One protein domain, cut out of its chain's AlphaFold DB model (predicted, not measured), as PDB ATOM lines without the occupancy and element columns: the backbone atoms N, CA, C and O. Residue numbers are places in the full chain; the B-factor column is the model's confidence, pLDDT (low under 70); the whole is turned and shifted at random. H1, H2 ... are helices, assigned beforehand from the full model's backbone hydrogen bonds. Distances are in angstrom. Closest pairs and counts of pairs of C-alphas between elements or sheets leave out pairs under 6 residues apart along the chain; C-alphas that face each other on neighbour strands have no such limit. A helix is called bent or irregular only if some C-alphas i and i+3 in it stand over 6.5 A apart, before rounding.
ATOM      1  N   ARG A  40      25.833 -61.814 -24.051       79.75
ATOM      2  CA  ARG A  40      27.076 -61.029 -23.966       79.75
ATOM      3  C   ARG A  40      26.981 -59.921 -22.907       79.75
ATOM      4  O   ARG A  40      27.976 -59.660 -22.238       79.75
ATOM      5  N   SER A  41      25.805 -59.314 -22.729       79.12
ATOM      6  CA  SER A  41      25.554 -58.278 -21.717       79.12
ATOM      7  C   SER A  41      25.714 -58.835 -20.308       79.12
ATOM      8  O   SER A  41      26.457 -58.298 -19.485       79.12
ATOM      9  N   GLY A  42      25.081 -59.976 -20.046       83.38
ATOM     10  CA  GLY A  42      25.186 -60.690 -18.789       83.38
ATOM     11  C   GLY A  42      26.624 -61.088 -18.487       83.38
ATOM     12  O   GLY A  42      27.056 -60.919 -17.350       83.38
ATOM     13  N   LEU A  43      27.403 -61.516 -19.481       85.00
ATOM     14  CA  LEU A  43      28.825 -61.809 -19.293       85.00
ATOM     15  C   LEU A  43      29.626 -60.573 -18.860       85.00
ATOM     16  O   LEU A  43      30.316 -60.626 -17.845       85.00
ATOM     17  N   ILE A  44      29.508 -59.457 -19.587       82.69
ATOM     18  CA  ILE A  44      30.225 -58.209 -19.268       82.69
ATOM     19  C   ILE A  44      29.832 -57.715 -17.866       82.69
ATOM     20  O   ILE A  44      30.700 -57.365 -17.065       82.69
ATOM     21  N   ARG A  45      28.537 -57.766 -17.525       83.81
ATOM     22  CA  ARG A  45      28.026 -57.408 -16.194       83.81
ATOM     23  C   ARG A  45      28.650 -58.247 -15.083       83.81
ATOM     24  O   ARG A  45      29.066 -57.686 -14.076       83.81
ATOM     25  N   HIS A  46      28.760 -59.562 -15.265       86.88
ATOM     26  CA  HIS A  46      29.374 -60.438 -14.262       86.88
ATOM     27  C   HIS A  46      30.870 -60.166 -14.061       86.88
ATOM     28  O   HIS A  46      31.394 -60.450 -12.989       86.88
ATOM     29  N   ILE A  47      31.562 -59.629 -15.067       86.06
ATOM     30  CA  ILE A  47      32.984 -59.270 -14.961       86.06
ATOM     31  C   ILE A  47      33.150 -57.915 -14.265       86.06
ATOM     32  O   ILE A  47      34.079 -57.736 -13.477       86.06
ATOM     33  N   LEU A  48      32.244 -56.970 -14.528       85.44
ATOM     34  CA  LEU A  48      32.298 -55.636 -13.940       85.44
ATOM     35  C   LEU A  48      31.820 -55.607 -12.478       85.44
ATOM     36  O   LEU A  48      32.382 -54.856 -11.682       85.44
ATOM     37  N   GLU A  49      30.822 -56.417 -12.106       88.31
ATOM     38  CA  GLU A  49      30.199 -56.361 -10.772       88.31
ATOM     39  C   GLU A  49      31.189 -56.559  -9.608       88.31
ATOM     40  O   GLU A  49      31.149 -55.759  -8.673       88.31
ATOM     41  N   PRO A  50      32.124 -57.533  -9.634       89.38
ATOM     42  CA  PRO A  50      33.111 -57.672  -8.563       89.38
ATOM     43  C   PRO A  50      33.997 -56.428  -8.427       89.38
ATOM     44  O   PRO A  50      34.258 -55.972  -7.317       89.38
ATOM     45  N   ARG A  51      34.402 -55.828  -9.555       89.25
ATOM     46  CA  ARG A  51      35.229 -54.610  -9.575       89.25
ATOM     47  C   ARG A  51      34.457 -53.416  -9.003       89.25
ATOM     48  O   ARG A  51      35.011 -52.637  -8.230       89.25
ATOM     49  N   ALA A  52      33.182 -53.280  -9.372       90.75
ATOM     50  CA  ALA A  52      32.291 -52.254  -8.838       90.75
ATOM     51  C   ALA A  52      32.054 -52.449  -7.332       90.75
ATOM     52  O   ALA A  52      32.065 -51.484  -6.574       90.75
ATOM     53  N   THR A  53      31.906 -53.698  -6.889       92.94
ATOM     54  CA  THR A  53      31.746 -54.049  -5.473       92.94
ATOM     55  C   THR A  53      32.958 -53.624  -4.652       92.94
ATOM     56  O   THR A  53      32.777 -52.961  -3.637       92.94
ATOM     57  N   THR A  54      34.183 -53.868  -5.127       93.88
ATOM     58  CA  THR A  54      35.403 -53.418  -4.434       93.88
ATOM     59  C   THR A  54      35.440 -51.900  -4.229       93.88
ATOM     60  O   THR A  54      35.748 -51.433  -3.133       93.88
ATOM     61  N   LEU A  55      35.105 -51.106  -5.255       93.81
ATOM     62  CA  LEU A  55      35.051 -49.647  -5.100       93.81
ATOM     63  C   LEU A  55      33.930 -49.232  -4.137       93.81
ATOM     64  O   LEU A  55      34.138 -48.369  -3.285       93.81
ATOM     65  N   ARG A  56      32.755 -49.865  -4.234       95.00
ATOM     66  CA  ARG A  56      31.614 -49.613  -3.345       95.00
ATOM     67  C   ARG A  56      31.986 -49.846  -1.880       95.00
ATOM     68  O   ARG A  56      31.693 -48.995  -1.048       95.00
ATOM     69  N   GLU A  57      32.663 -50.949  -1.575       96.56
ATOM     70  CA  GLU A  57      33.136 -51.281  -0.225       96.56
ATOM     71  C   GLU A  57      34.170 -50.274   0.291       96.56
ATOM     72  O   GLU A  57      34.081 -49.826   1.434       96.56
ATOM     73  N   ALA A  58      35.110 -49.846  -0.558       96.62
ATOM     74  CA  ALA A  58      36.091 -48.828  -0.186       96.62
ATOM     75  C   ALA A  58      35.431 -47.476   0.146       96.62
ATOM     76  O   ALA A  58      35.851 -46.787   1.074       96.62
ATOM     77  N   VAL A  59      34.368 -47.120  -0.580       96.19
ATOM     78  CA  VAL A  59      33.581 -45.897  -0.370       96.19
ATOM     79  C   VAL A  59      32.737 -45.958   0.905       96.19
ATOM     80  O   VAL A  59      32.632 -44.955   1.612       96.19
ATOM     81  N   THR A  60      32.109 -47.098   1.203       95.69
ATOM     82  CA  THR A  60      31.156 -47.210   2.322       95.69
ATOM     83  C   THR A  60      31.811 -47.572   3.650       95.69
ATOM     84  O   THR A  60      31.328 -47.132   4.691       95.69
ATOM     85  N   GLY A  61      32.895 -48.352   3.633       94.88
ATOM     86  CA  GLY A  61      33.527 -48.888   4.843       94.88
ATOM     87  C   GLY A  61      35.055 -48.897   4.831       94.88
ATOM     88  O   GLY A  61      35.656 -49.382   5.786       94.88
ATOM     89  N   GLY A  62      35.690 -48.380   3.778       96.62
ATOM     90  CA  GLY A  62      37.143 -48.249   3.712       96.62
ATOM     91  C   GLY A  62      37.703 -47.161   4.640       96.62
ATOM     92  O   GLY A  62      36.954 -46.448   5.313       96.62
ATOM     93  N   PRO A  63      39.035 -47.000   4.682       97.19
ATOM     94  CA  PRO A  63      39.661 -45.915   5.426       97.19
ATOM     95  C   PRO A  63      39.416 -44.546   4.754       97.19
ATOM     96  O   PRO A  63      39.241 -44.472   3.530       97.19
ATOM     97  N   PRO A  64      39.445 -43.438   5.519       96.38
ATOM     98  CA  PRO A  64      39.479 -42.097   4.941       96.38
ATOM     99  C   PRO A  64      40.737 -41.903   4.062       96.38
ATOM    100  O   PRO A  64      41.771 -42.514   4.342       96.38
ATOM    101  N   PRO A  65      40.692 -41.052   3.015       96.62
ATOM    102  CA  PRO A  65      39.606 -40.118   2.700       96.62
ATOM    103  C   PRO A  65      38.475 -40.677   1.828       96.62
ATOM    104  O   PRO A  65      37.440 -40.028   1.690       96.62
ATOM    105  N   LEU A  66      38.639 -41.868   1.245       96.19
ATOM    106  CA  LEU A  66      37.608 -42.450   0.384       96.19
ATOM    107  C   LEU A  66      36.410 -42.953   1.199       96.19
ATOM    108  O   LEU A  66      35.264 -42.651   0.849       96.19
ATOM    109  N   GLY A  67      36.683 -43.666   2.291       95.12
ATOM    110  CA  GLY A  67      35.675 -44.093   3.251       95.12
ATOM    111  C   GLY A  67      35.300 -43.009   4.273       95.12
ATOM    112  O   GLY A  67      35.668 -41.839   4.126       95.12
ATOM    113  N   PRO A  68      34.535 -43.365   5.318       95.25
ATOM    114  CA  PRO A  68      34.028 -42.404   6.295       95.25
ATOM    115  C   PRO A  68      35.127 -41.708   7.119       95.25
ATOM    116  O   PRO A  68      36.151 -42.300   7.448       95.25
ATOM    117  N   GLY A  69      34.871 -40.461   7.534       95.06
ATOM    118  CA  GLY A  69      35.665 -39.762   8.559       95.06
ATOM    119  C   GLY A  69      36.625 -38.672   8.069       95.06
ATOM    120  O   GLY A  69      37.239 -38.013   8.902       95.06
ATOM    121  N   ALA A  70      36.745 -38.436   6.760       95.31
ATOM    122  CA  ALA A  70      37.519 -37.310   6.223       95.31
ATOM    123  C   ALA A  70      36.715 -36.006   6.125       95.31
ATOM    124  O   ALA A  70      35.480 -36.005   6.151       95.31
ATOM    125  N   ALA A  71      37.427 -34.886   5.965       95.19
ATOM    126  CA  ALA A  71      36.804 -33.604   5.663       95.19
ATOM    127  C   ALA A  71      36.035 -33.682   4.324       95.19
ATOM    128  O   ALA A  71      36.495 -34.349   3.395       95.19
ATOM    129  N   PRO A  72      34.884 -32.997   4.177       93.00
ATOM    130  CA  PRO A  72      34.027 -33.156   2.998       93.00
ATOM    131  C   PRO A  72      34.711 -32.904   1.649       93.00
ATOM    132  O   PRO A  72      34.442 -33.622   0.688       93.00
ATOM    133  N   ALA A  73      35.593 -31.903   1.571       90.31
ATOM    134  CA  ALA A  73      36.325 -31.587   0.347       90.31
ATOM    135  C   ALA A  73      37.317 -32.702  -0.027       90.31
ATOM    136  O   ALA A  73      37.323 -33.145  -1.174       90.31
ATOM    137  N   ASP A  74      38.071 -33.212   0.952       94.44
ATOM    138  CA  ASP A  74      39.021 -34.315   0.759       94.44
ATOM    139  C   ASP A  74      38.295 -35.606   0.370       94.44
ATOM    140  O   ASP A  74      38.726 -36.334  -0.520       94.44
ATOM    141  N   ALA A  75      37.140 -35.862   0.992       95.31
ATOM    142  CA  ALA A  75      36.294 -37.001   0.668       95.31
ATOM    143  C   ALA A  75      35.736 -36.916  -0.763       95.31
ATOM    144  O   ALA A  75      35.684 -37.926  -1.466       95.31
ATOM    145  N   LEU A  76      35.304 -35.736  -1.215       92.06
ATOM    146  CA  LEU A  76      34.839 -35.545  -2.590       92.06
ATOM    147  C   LEU A  76      35.977 -35.740  -3.599       92.06
ATOM    148  O   LEU A  76      35.780 -36.450  -4.581       92.06
ATOM    149  N   ALA A  77      37.152 -35.156  -3.345       91.00
ATOM    150  CA  ALA A  77      38.320 -35.306  -4.212       91.00
ATOM    151  C   ALA A  77      38.741 -36.779  -4.336       91.00
ATOM    152  O   ALA A  77      38.784 -37.312  -5.440       91.00
ATOM    153  N   ALA A  78      38.907 -37.475  -3.205       95.38
ATOM    154  CA  ALA A  78      39.273 -38.890  -3.189       95.38
ATOM    155  C   ALA A  78      38.249 -39.782  -3.905       95.38
ATOM    156  O   ALA A  78      38.612 -40.766  -4.548       95.38
ATOM    157  N   TYR A  79      36.960 -39.447  -3.802       95.12
ATOM    158  CA  TYR A  79      35.909 -40.168  -4.509       95.12
ATOM    159  C   TYR A  79      35.959 -39.947  -6.024       95.12
ATOM    160  O   TYR A  79      35.812 -40.908  -6.775       95.12
ATOM    161  N   LEU A  80      36.183 -38.708  -6.471       91.19
ATOM    162  CA  LEU A  80      36.342 -38.395  -7.892       91.19
ATOM    163  C   LEU A  80      37.559 -39.106  -8.485       91.19
ATOM    164  O   LEU A  80      37.424 -39.720  -9.540       91.19
ATOM    165  N   ASP A  81      38.693 -39.098  -7.781       92.94
ATOM    166  CA  ASP A  81      39.902 -39.813  -8.199       92.94
ATOM    167  C   ASP A  81      39.635 -41.318  -8.315       92.94
ATOM    168  O   ASP A  81      39.909 -41.922  -9.350       92.94
ATOM    169  N   ALA A  82      39.025 -41.927  -7.294       94.75
ATOM    170  CA  ALA A  82      38.723 -43.357  -7.292       94.75
ATOM    171  C   ALA A  82      37.714 -43.759  -8.383       94.75
ATOM    172  O   ALA A  82      37.854 -44.820  -8.999       94.75
ATOM    173  N   LEU A  83      36.704 -42.921  -8.634       91.00
ATOM    174  CA  LEU A  83      35.721 -43.142  -9.691       91.00
ATOM    175  C   LEU A  83      36.358 -43.004 -11.079       91.00
ATOM    176  O   LEU A  83      36.116 -43.851 -11.939       91.00
ATOM    177  N   PHE A  84      37.193 -41.983 -11.289       88.44
ATOM    178  CA  PHE A  84      37.925 -41.785 -12.540       88.44
ATOM    179  C   PHE A  84      38.850 -42.968 -12.826       88.44
ATOM    180  O   PHE A  84      38.787 -43.570 -13.896       88.44
ATOM    181  N   ASP A  85      39.626 -43.384 -11.828       90.69
ATOM    182  CA  ASP A  85      40.476 -44.565 -11.892       90.69
ATOM    183  C   ASP A  85      39.693 -45.829 -12.259       90.69
ATOM    184  O   ASP A  85      40.123 -46.619 -13.104       90.69
ATOM    185  N   PHE A  86      38.530 -46.033 -11.636       90.50
ATOM    186  CA  PHE A  86      37.658 -47.157 -11.948       90.50
ATOM    187  C   PHE A  86      37.184 -47.109 -13.402       90.50
ATOM    188  O   PHE A  86      37.269 -48.124 -14.097       90.50
ATOM    189  N   VAL A  87      36.726 -45.952 -13.882       86.25
ATOM    190  CA  VAL A  87      36.276 -45.783 -15.270       86.25
ATOM    191  C   VAL A  87      37.429 -46.034 -16.244       86.25
ATOM    192  O   VAL A  87      37.276 -46.822 -17.177       86.25
ATOM    193  N   CYS A  88      38.611 -45.467 -16.000       86.06
ATOM    194  CA  CYS A  88      39.783 -45.650 -16.855       86.06
ATOM    195  C   CYS A  88      40.242 -47.110 -16.913       86.06
ATOM    196  O   CYS A  88      40.452 -47.645 -18.006       86.06
ATOM    197  N   ARG A  89      40.342 -47.784 -15.759       86.38
ATOM    198  CA  ARG A  89      40.734 -49.202 -15.686       86.38
ATOM    199  C   ARG A  89      39.719 -50.129 -16.352       86.38
ATOM    200  O   ARG A  89      40.095 -51.196 -16.826       86.38
ATOM    201  N   ASN A  90      38.446 -49.736 -16.409       85.19
ATOM    202  CA  ASN A  90      37.366 -50.555 -16.960       85.19
ATOM    203  C   ASN A  90      36.834 -50.058 -18.310       85.19
ATOM    204  O   ASN A  90      35.838 -50.591 -18.793       85.19
ATOM    205  N   ARG A  91      37.501 -49.093 -18.957       83.19
ATOM    206  CA  ARG A  91      37.030 -48.432 -20.190       83.19
ATOM    207  C   ARG A  91      36.590 -49.401 -21.290       83.19
ATOM    208  O   ARG A  91      35.622 -49.140 -21.991       83.19
ATOM    209  N   VAL A  92      37.288 -50.529 -21.422       80.75
ATOM    210  CA  VAL A  92      37.023 -51.560 -22.435       80.75
ATOM    211  C   VAL A  92      35.676 -52.239 -22.158       80.75
ATOM    212  O   VAL A  92      34.848 -52.354 -23.057       80.75
ATOM    213  N   LEU A  93      35.408 -52.593 -20.897       80.81
ATOM    214  CA  LEU A  93      34.130 -53.158 -20.450       80.81
ATOM    215  C   LEU A  93      32.993 -52.128 -20.498       80.81
ATOM    216  O   LEU A  93      31.870 -52.471 -20.855       80.81
ATOM    217  N   ILE A  94      33.278 -50.868 -20.166       81.50
ATOM    218  CA  ILE A  94      32.297 -49.774 -20.209       81.50
ATOM    219  C   ILE A  94      31.863 -49.500 -21.655       81.50
ATOM    220  O   ILE A  94      30.668 -49.489 -21.934       81.50
ATOM    221  N   ARG A  95      32.807 -49.408 -22.601       78.88
ATOM    222  CA  ARG A  95      32.486 -49.300 -24.036       78.88
ATOM    223  C   ARG A  95      31.705 -50.507 -24.547       78.88
ATOM    224  O   ARG A  95      30.800 -50.355 -25.360       78.88
ATOM    225  N   ALA A  96      32.010 -51.703 -24.042       77.56
ATOM    226  CA  ALA A  96      31.240 -52.910 -24.347       77.56
ATOM    227  C   ALA A  96      29.754 -52.741 -24.032       77.56
ATOM    228  O   ALA A  96      28.914 -53.193 -24.805       77.56
ATOM    229  N   PHE A  97      29.447 -52.101 -22.898       75.50
ATOM    230  CA  PHE A  97      28.079 -51.795 -22.508       75.50
ATOM    231  C   PHE A  97      27.429 -50.788 -23.450       75.50
ATOM    232  O   PHE A  97      26.297 -51.010 -23.858       75.50
ATOM    233  N   GLU A  98      28.132 -49.724 -23.830       72.75
ATOM    234  CA  GLU A  98      27.600 -48.688 -24.727       72.75
ATOM    235  C   GLU A  98      27.200 -49.246 -26.105       72.75
ATOM    236  O   GLU A  98      26.214 -48.802 -26.689       72.75
ATOM    237  N   TYR A  99      27.883 -50.287 -26.599       73.31
ATOM    238  CA  TYR A  99      27.485 -50.985 -27.831       73.31
ATOM    239  C   TYR A  99      26.181 -51.789 -27.715       73.31
ATOM    240  O   TYR A  99      25.599 -52.148 -28.739       73.31
ATOM    241  N   LEU A 100      25.717 -52.103 -26.502       71.00
ATOM    242  CA  LEU A 100      24.481 -52.864 -26.289       71.00
ATOM    243  C   LEU A 100      23.227 -51.987 -26.387       71.00
ATOM    244  O   LEU A 100      22.129 -52.515 -26.549       71.00
ATOM    245  N   GLY A 101      23.382 -50.667 -26.301       69.38
ATOM    246  CA  GLY A 101      22.297 -49.709 -26.441       69.38
ATOM    247  C   GLY A 101      22.615 -48.373 -25.773       69.38
ATOM    248  O   GLY A 101      23.506 -48.304 -24.919       69.38
ATOM    249  N   PRO A 102      21.871 -47.309 -26.131       63.41
ATOM    250  CA  PRO A 102      21.983 -46.029 -25.449       63.41
ATOM    251  C   PRO A 102      21.744 -46.231 -23.948       63.41
ATOM    252  O   PRO A 102      20.862 -46.985 -23.541       63.41
ATOM    253  N   ASP A 103      22.583 -45.602 -23.131       67.38
ATOM    254  CA  ASP A 103      22.490 -45.600 -21.670       67.38
ATOM    255  C   ASP A 103      22.642 -46.955 -20.957       67.38
ATOM    256  O   ASP A 103      22.463 -47.025 -19.739       67.38
ATOM    257  N   ALA A 104      23.020 -48.037 -21.648       72.00
ATOM    258  CA  ALA A 104      23.123 -49.372 -21.045       72.00
ATOM    259  C   ALA A 104      24.116 -49.427 -19.867       72.00
ATOM    260  O   ALA A 104      23.865 -50.094 -18.861       72.00
ATOM    261  N   TYR A 105      25.220 -48.677 -19.948       71.44
ATOM    262  CA  TYR A 105      26.126 -48.494 -18.814       71.44
ATOM    263  C   TYR A 105      25.503 -47.615 -17.718       71.44
ATOM    264  O   TYR A 105      25.546 -47.951 -16.539       71.44
ATOM    265  N   TYR A 106      24.876 -46.502 -18.090       69.12
ATOM    266  CA  TYR A 106      24.314 -45.522 -17.153       69.12
ATOM    267  C   TYR A 106      23.095 -46.051 -16.383       69.12
ATOM    268  O   TYR A 106      22.810 -45.600 -15.276       69.12
ATOM    269  N   SER A 107      22.419 -47.059 -16.931       71.31
ATOM    270  CA  SER A 107      21.228 -47.679 -16.351       71.31
ATOM    271  C   SER A 107      21.544 -48.805 -15.364       71.31
ATOM    272  O   SER A 107      20.633 -49.294 -14.696       71.31
ATOM    273  N   ASN A 108      22.807 -49.232 -15.244       77.19
ATOM    274  CA  ASN A 108      23.188 -50.335 -14.361       77.19
ATOM    275  C   ASN A 108      23.313 -49.910 -12.882       77.19
ATOM    276  O   ASN A 108      23.428 -48.730 -12.546       77.19
ATOM    277  N   ASP A 109      23.283 -50.898 -11.986       81.00
ATOM    278  CA  ASP A 109      23.274 -50.702 -10.530       81.00
ATOM    279  C   ASP A 109      24.521 -49.970 -10.017       81.00
ATOM    280  O   ASP A 109      24.427 -49.155  -9.097       81.00
ATOM    281  N   ALA A 110      25.681 -50.216 -10.632       82.12
ATOM    282  CA  ALA A 110      26.920 -49.530 -10.294       82.12
ATOM    283  C   ALA A 110      26.827 -48.035 -10.631       82.12
ATOM    284  O   ALA A 110      27.074 -47.203  -9.763       82.12
ATOM    285  N   SER A 111      26.375 -47.683 -11.836       81.69
ATOM    286  CA  SER A 111      26.180 -46.291 -12.267       81.69
ATOM    287  C   SER A 111      25.188 -45.538 -11.388       81.69
ATOM    288  O   SER A 111      25.460 -44.402 -10.992       81.69
ATOM    289  N   ARG A 112      24.077 -46.179 -10.994       85.00
ATOM    290  CA  ARG A 112      23.119 -45.573 -10.052       85.00
ATOM    291  C   ARG A 112      23.759 -45.285  -8.693       85.00
ATOM    292  O   ARG A 112      23.522 -44.215  -8.135       85.00
ATOM    293  N   PHE A 113      24.592 -46.195  -8.187       89.19
ATOM    294  CA  PHE A 113      25.359 -45.962  -6.964       89.19
ATOM    295  C   PHE A 113      26.357 -44.804  -7.135       89.19
ATOM    296  O   PHE A 113      26.388 -43.913  -6.285       89.19
ATOM    297  N   TRP A 114      27.112 -44.755  -8.243       88.62
ATOM    298  CA  TRP A 114      28.118 -43.710  -8.460       88.62
ATOM    299  C   TRP A 114      27.513 -42.303  -8.465       88.62
ATOM    300  O   TRP A 114      28.044 -41.387  -7.833       88.62
ATOM    301  N   ILE A 115      26.382 -42.143  -9.156       86.88
ATOM    302  CA  ILE A 115      25.658 -40.870  -9.259       86.88
ATOM    303  C   ILE A 115      25.084 -40.464  -7.897       86.88
ATOM    304  O   ILE A 115      25.214 -39.307  -7.493       86.88
ATOM    305  N   ALA A 116      24.476 -41.406  -7.167       89.44
ATOM    306  CA  ALA A 116      23.908 -41.136  -5.849       89.44
ATOM    307  C   ALA A 116      24.979 -40.708  -4.833       89.44
ATOM    308  O   ALA A 116      24.772 -39.753  -4.082       89.44
ATOM    309  N   GLU A 117      26.137 -41.368  -4.836       92.00
ATOM    310  CA  GLU A 117      27.237 -41.032  -3.934       92.00
ATOM    311  C   GLU A 117      27.888 -39.690  -4.294       92.00
ATOM    312  O   GLU A 117      28.173 -38.881  -3.406       92.00
ATOM    313  N   LEU A 118      28.049 -39.402  -5.589       90.00
ATOM    314  CA  LEU A 118      28.550 -38.108  -6.050       90.00
ATOM    315  C   LEU A 118      27.640 -36.962  -5.591       90.00
ATOM    316  O   LEU A 118      28.117 -35.983  -5.016       90.00
ATOM    317  N   ARG A 119      26.323 -37.113  -5.781       87.56
ATOM    318  CA  ARG A 119      25.304 -36.170  -5.298       87.56
ATOM    319  C   ARG A 119      25.410 -35.959  -3.789       87.56
ATOM    320  O   ARG A 119      25.421 -34.818  -3.332       87.56
ATOM    321  N   ARG A 120      25.524 -37.046  -3.015       90.00
ATOM    322  CA  ARG A 120      25.644 -36.995  -1.551       90.00
ATOM    323  C   ARG A 120      26.887 -36.222  -1.101       90.00
ATOM    324  O   ARG A 120      26.804 -35.456  -0.149       90.00
ATOM    325  N   ARG A 121      28.037 -36.405  -1.756       91.00
ATOM    326  CA  ARG A 121      29.271 -35.674  -1.407       91.00
ATOM    327  C   ARG A 121      29.209 -34.208  -1.846       91.00
ATOM    328  O   ARG A 121      29.594 -33.325  -1.079       91.00
ATOM    329  N   LEU A 122      28.669 -33.931  -3.035       87.31
ATOM    330  CA  LEU A 122      28.499 -32.567  -3.549       87.31
ATOM    331  C   LEU A 122      27.556 -31.723  -2.685       87.31
ATOM    332  O   LEU A 122      27.844 -30.547  -2.467       87.31
ATOM    333  N   SER A 123      26.472 -32.300  -2.159       85.75
ATOM    334  CA  SER A 123      25.524 -31.566  -1.308       85.75
ATOM    335  C   SER A 123      26.125 -31.112   0.022       85.75
ATOM    336  O   SER A 123      25.743 -30.060   0.528       85.75
ATOM    337  N   VAL A 124      27.109 -31.844   0.553       86.12
ATOM    338  CA  VAL A 124      27.835 -31.457   1.771       86.12
ATOM    339  C   VAL A 124      28.838 -30.336   1.488       86.12
ATOM    340  O   VAL A 124      28.974 -29.416   2.292       86.12
ATOM    341  N   VAL A 125      29.534 -30.386   0.349       84.44
ATOM    342  CA  VAL A 125      30.561 -29.392  -0.011       84.44
ATOM    343  C   VAL A 125      29.945 -28.092  -0.532       84.44
ATOM    344  O   VAL A 125      30.471 -27.011  -0.264       84.44
ATOM    345  N   ASN A 126      28.846 -28.164  -1.288       77.44
ATOM    346  CA  ASN A 126      28.242 -26.991  -1.916       77.44
ATOM    347  C   ASN A 126      26.699 -27.053  -1.946       77.44
ATOM    348  O   ASN A 126      26.107 -27.276  -3.003       77.44
ATOM    349  N   PRO A 127      26.026 -26.776  -0.811       65.62
ATOM    350  CA  PRO A 127      24.567 -26.890  -0.682       65.62
ATOM    351  C   PRO A 127      23.765 -25.903  -1.547       65.62
ATOM    352  O   PRO A 127      22.549 -26.020  -1.651       65.62
ATOM    353  N   ARG A 128      24.421 -24.877  -2.111       60.16
ATOM    354  CA  ARG A 128      23.779 -23.758  -2.827       60.16
ATOM    355  C   ARG A 128      23.722 -23.934  -4.346       60.16
ATOM    356  O   ARG A 128      23.130 -23.094  -5.016       60.16
ATOM    357  N   ARG A 129      24.374 -24.960  -4.900       61.97
ATOM    358  CA  ARG A 129      24.368 -25.250  -6.343       61.97
ATOM    359  C   ARG A 129      23.464 -26.439  -6.640       61.97
ATOM    360  O   ARG A 129      23.244 -27.275  -5.771       61.97
ATOM    361  N   ASP A 130      22.970 -26.515  -7.874       66.31
ATOM    362  CA  ASP A 130      22.218 -27.670  -8.363       66.31
ATOM    363  C   ASP A 130      23.143 -28.901  -8.415       66.31
ATOM    364  O   ASP A 130      23.908 -29.123  -9.356       66.31
ATOM    365  N   THR A 131      23.145 -29.645  -7.311       66.06
ATOM    366  CA  THR A 131      24.006 -30.813  -7.087       66.06
ATOM    367  C   THR A 131      23.603 -31.994  -7.961       66.06
ATOM    368  O   THR A 131      24.458 -32.822  -8.272       66.06
ATOM    369  N   ASP A 132      22.353 -32.030  -8.430       63.56
ATOM    370  CA  ASP A 132      21.866 -33.024  -9.382       63.56
ATOM    371  C   ASP A 132      22.464 -32.775 -10.760       63.56
ATOM    372  O   ASP A 132      23.043 -33.689 -11.356       63.56
ATOM    373  N   TYR A 133      22.409 -31.525 -11.224       62.78
ATOM    374  CA  TYR A 133      23.031 -31.122 -12.479       62.78
ATOM    375  C   TYR A 133      24.550 -31.334 -12.457       62.78
ATOM    376  O   TYR A 133      25.110 -31.878 -13.405       62.78
ATOM    377  N   LEU A 134      25.230 -30.965 -11.366       64.50
ATOM    378  CA  LEU A 134      26.684 -31.127 -11.251       64.50
ATOM    379  C   LEU A 134      27.115 -32.594 -11.170       64.50
ATOM    380  O   LEU A 134      28.108 -32.961 -11.797       64.50
ATOM    381  N   ALA A 135      26.378 -33.441 -10.445       67.19
ATOM    382  CA  ALA A 135      26.667 -34.872 -10.405       67.19
ATOM    383  C   ALA A 135      26.522 -35.495 -11.799       67.19
ATOM    384  O   ALA A 135      27.400 -36.234 -12.243       67.19
ATOM    385  N   TYR A 136      25.453 -35.143 -12.518       65.81
ATOM    386  CA  TYR A 136      25.225 -35.634 -13.872       65.81
ATOM    387  C   TYR A 136      26.268 -35.101 -14.865       65.81
ATOM    388  O   TYR A 136      26.810 -35.871 -15.654       65.81
ATOM    389  N   ALA A 137      26.624 -33.815 -14.795       61.50
ATOM    390  CA  ALA A 137      27.618 -33.196 -15.672       61.50
ATOM    391  C   ALA A 137      29.033 -33.760 -15.455       61.50
ATOM    392  O   ALA A 137      29.745 -34.018 -16.419       61.50
ATOM    393  N   VAL A 138      29.441 -34.003 -14.206       66.88
ATOM    394  CA  VAL A 138      30.750 -34.610 -13.904       66.88
ATOM    395  C   VAL A 138      30.785 -36.075 -14.337       66.88
ATOM    396  O   VAL A 138      31.758 -36.513 -14.947       66.88
ATOM    397  N   PHE A 139      29.711 -36.830 -14.083       66.44
ATOM    398  CA  PHE A 139      29.645 -38.238 -14.470       66.44
ATOM    399  C   PHE A 139      29.649 -38.421 -15.994       66.44
ATOM    400  O   PHE A 139      30.344 -39.293 -16.511       66.44
ATOM    401  N   THR A 140      28.937 -37.559 -16.726       65.06
ATOM    402  CA  THR A 140      28.880 -37.593 -18.198       65.06
ATOM    403  C   THR A 140      30.085 -36.948 -18.885       65.06
ATOM    404  O   THR A 140      30.306 -37.216 -20.061       65.06
ATOM    405  N   ALA A 141      30.903 -36.151 -18.187       58.72
ATOM    406  CA  ALA A 141      32.176 -35.636 -18.708       58.72
ATOM    407  C   ALA A 141      33.332 -36.656 -18.618       58.72
ATOM    408  O   ALA A 141      34.326 -36.535 -19.334       58.72
ATOM    409  N   CYS A 142      33.199 -37.677 -17.768       55.12
ATOM    410  CA  CYS A 142      34.180 -38.747 -17.578       55.12
ATOM    411  C   CYS A 142      34.419 -39.729 -18.768       55.12
ATOM    412  O   CYS A 142      35.450 -40.402 -18.729       55.12
ATOM    413  N   PRO A 143      33.584 -39.856 -19.831       48.94
ATOM    414  CA  PRO A 143      33.816 -40.845 -20.897       48.94
ATOM    415  C   PRO A 143      34.670 -40.377 -22.089       48.94
ATOM    416  O   PRO A 143      34.923 -41.177 -22.988       48.94
TER     417      PRO A 143
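AT A GLANCE: This is residues 40 to 143 of the 145 residues of the protein "TetR/AcrR family transcriptional regulator" of Streptomyces hoynatensis (UniProt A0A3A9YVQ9). Three helices, H1, H2 and H3, run up and down side by side as a bundle, H1b, H2 and H3 making a triangle, and a shorter fourth helix, H4, packs slantwise on H3, away from H1. H1 is bent, and H2 turns sharply near residue 92, with a kink of 76 degrees, so that its last residues meet the first arm of H1. The printed part has 104 residues with four named helices, H1, H2, H3 and H4 in chain order, and no named strand; the class is all helix. The whole is compact, with a radius of gyration of the C-alphas of 13.9 A and spans of 41 by 29 by 18 A.

IN THESE COORDINATES: H1, residues 40 to 61, was assigned as one helix by its hydrogen bonds but is bent, with C-alphas 47 and 50 lying 6.6 A apart. Its arm H1a, residues 40 to 47, begins with C-alpha 40 at (27.076, -61.029, -23.966) and is 10.9 A long; H1b, residues 50 to 61, is 16.0 A long. H2, residues 72 to 98, is the longest helix, 32.4 A from C-alpha 72 at (34.027, -33.156, 2.998) to C-alpha 98; it is irregular, with C-alphas 89 and 92 lying 8.1 A apart. H3, residues 109 to 125, is 24.9 A long. H4, residues 131 to 141, is 15.0 A long and ends with C-alpha 141 at (32.176, -35.636, -18.708).

HOW THE PARTS SIT: H1b, H2 and H3 form an up and down bundle, each running against the one before it. H1b and H2 are a helical hairpin at a shallow tilt of 10 degrees; residues 55 to 59 of H1b touch residues 79 to 86 of H2, and the closest C-alphas, of Val 59 and Tyr 79, are 7.4 A apart. H2 and H3 are also a helical hairpin, at a shallow tilt of 22 degrees; H2 touches H3 with residues 72 to 83, the closest C-alphas being those of Leu 76 and Arg 121 at 5.7 A. H1b and H3 run the same way and are close but not clearly touching, with the C-alphas of Ala 52 and Ala 110 6.2 A apart. H2 touches H1a with residues 93 to 97; the closest C-alphas, of Ile 44 and Leu 93, are 6.5 A apart, and the steep tilt of 37 degrees is only just past shallow. H4 touches H3, opposite ways at a steep tilt of 53 degrees, with the C-alphas of Arg 119 and Ala 135 closest at 5.4 A. The helix packing is part aligned, part crossed: 2 of 4 touching pairs are at a shallow tilt. H4 is apart from H1a, H1b and H2. Each O i to N i+4 pair is within hydrogen-bond range in H1a, H1b and H4, against 21 of 23 in H2 and 12 of 13 in H3.

THE WHOLE: The two C-alphas farthest apart, those of Arg 40 and Arg 128, are 43.0 A apart. The printed part has no cut; the link H3 to H4 is tight, and those from H1 to H2 and from H2 to H3 are short. The mean pLDDT of the printed part is 82.8, and residues 101 to 103, residue 106 and residues 127 to 143 are under 70.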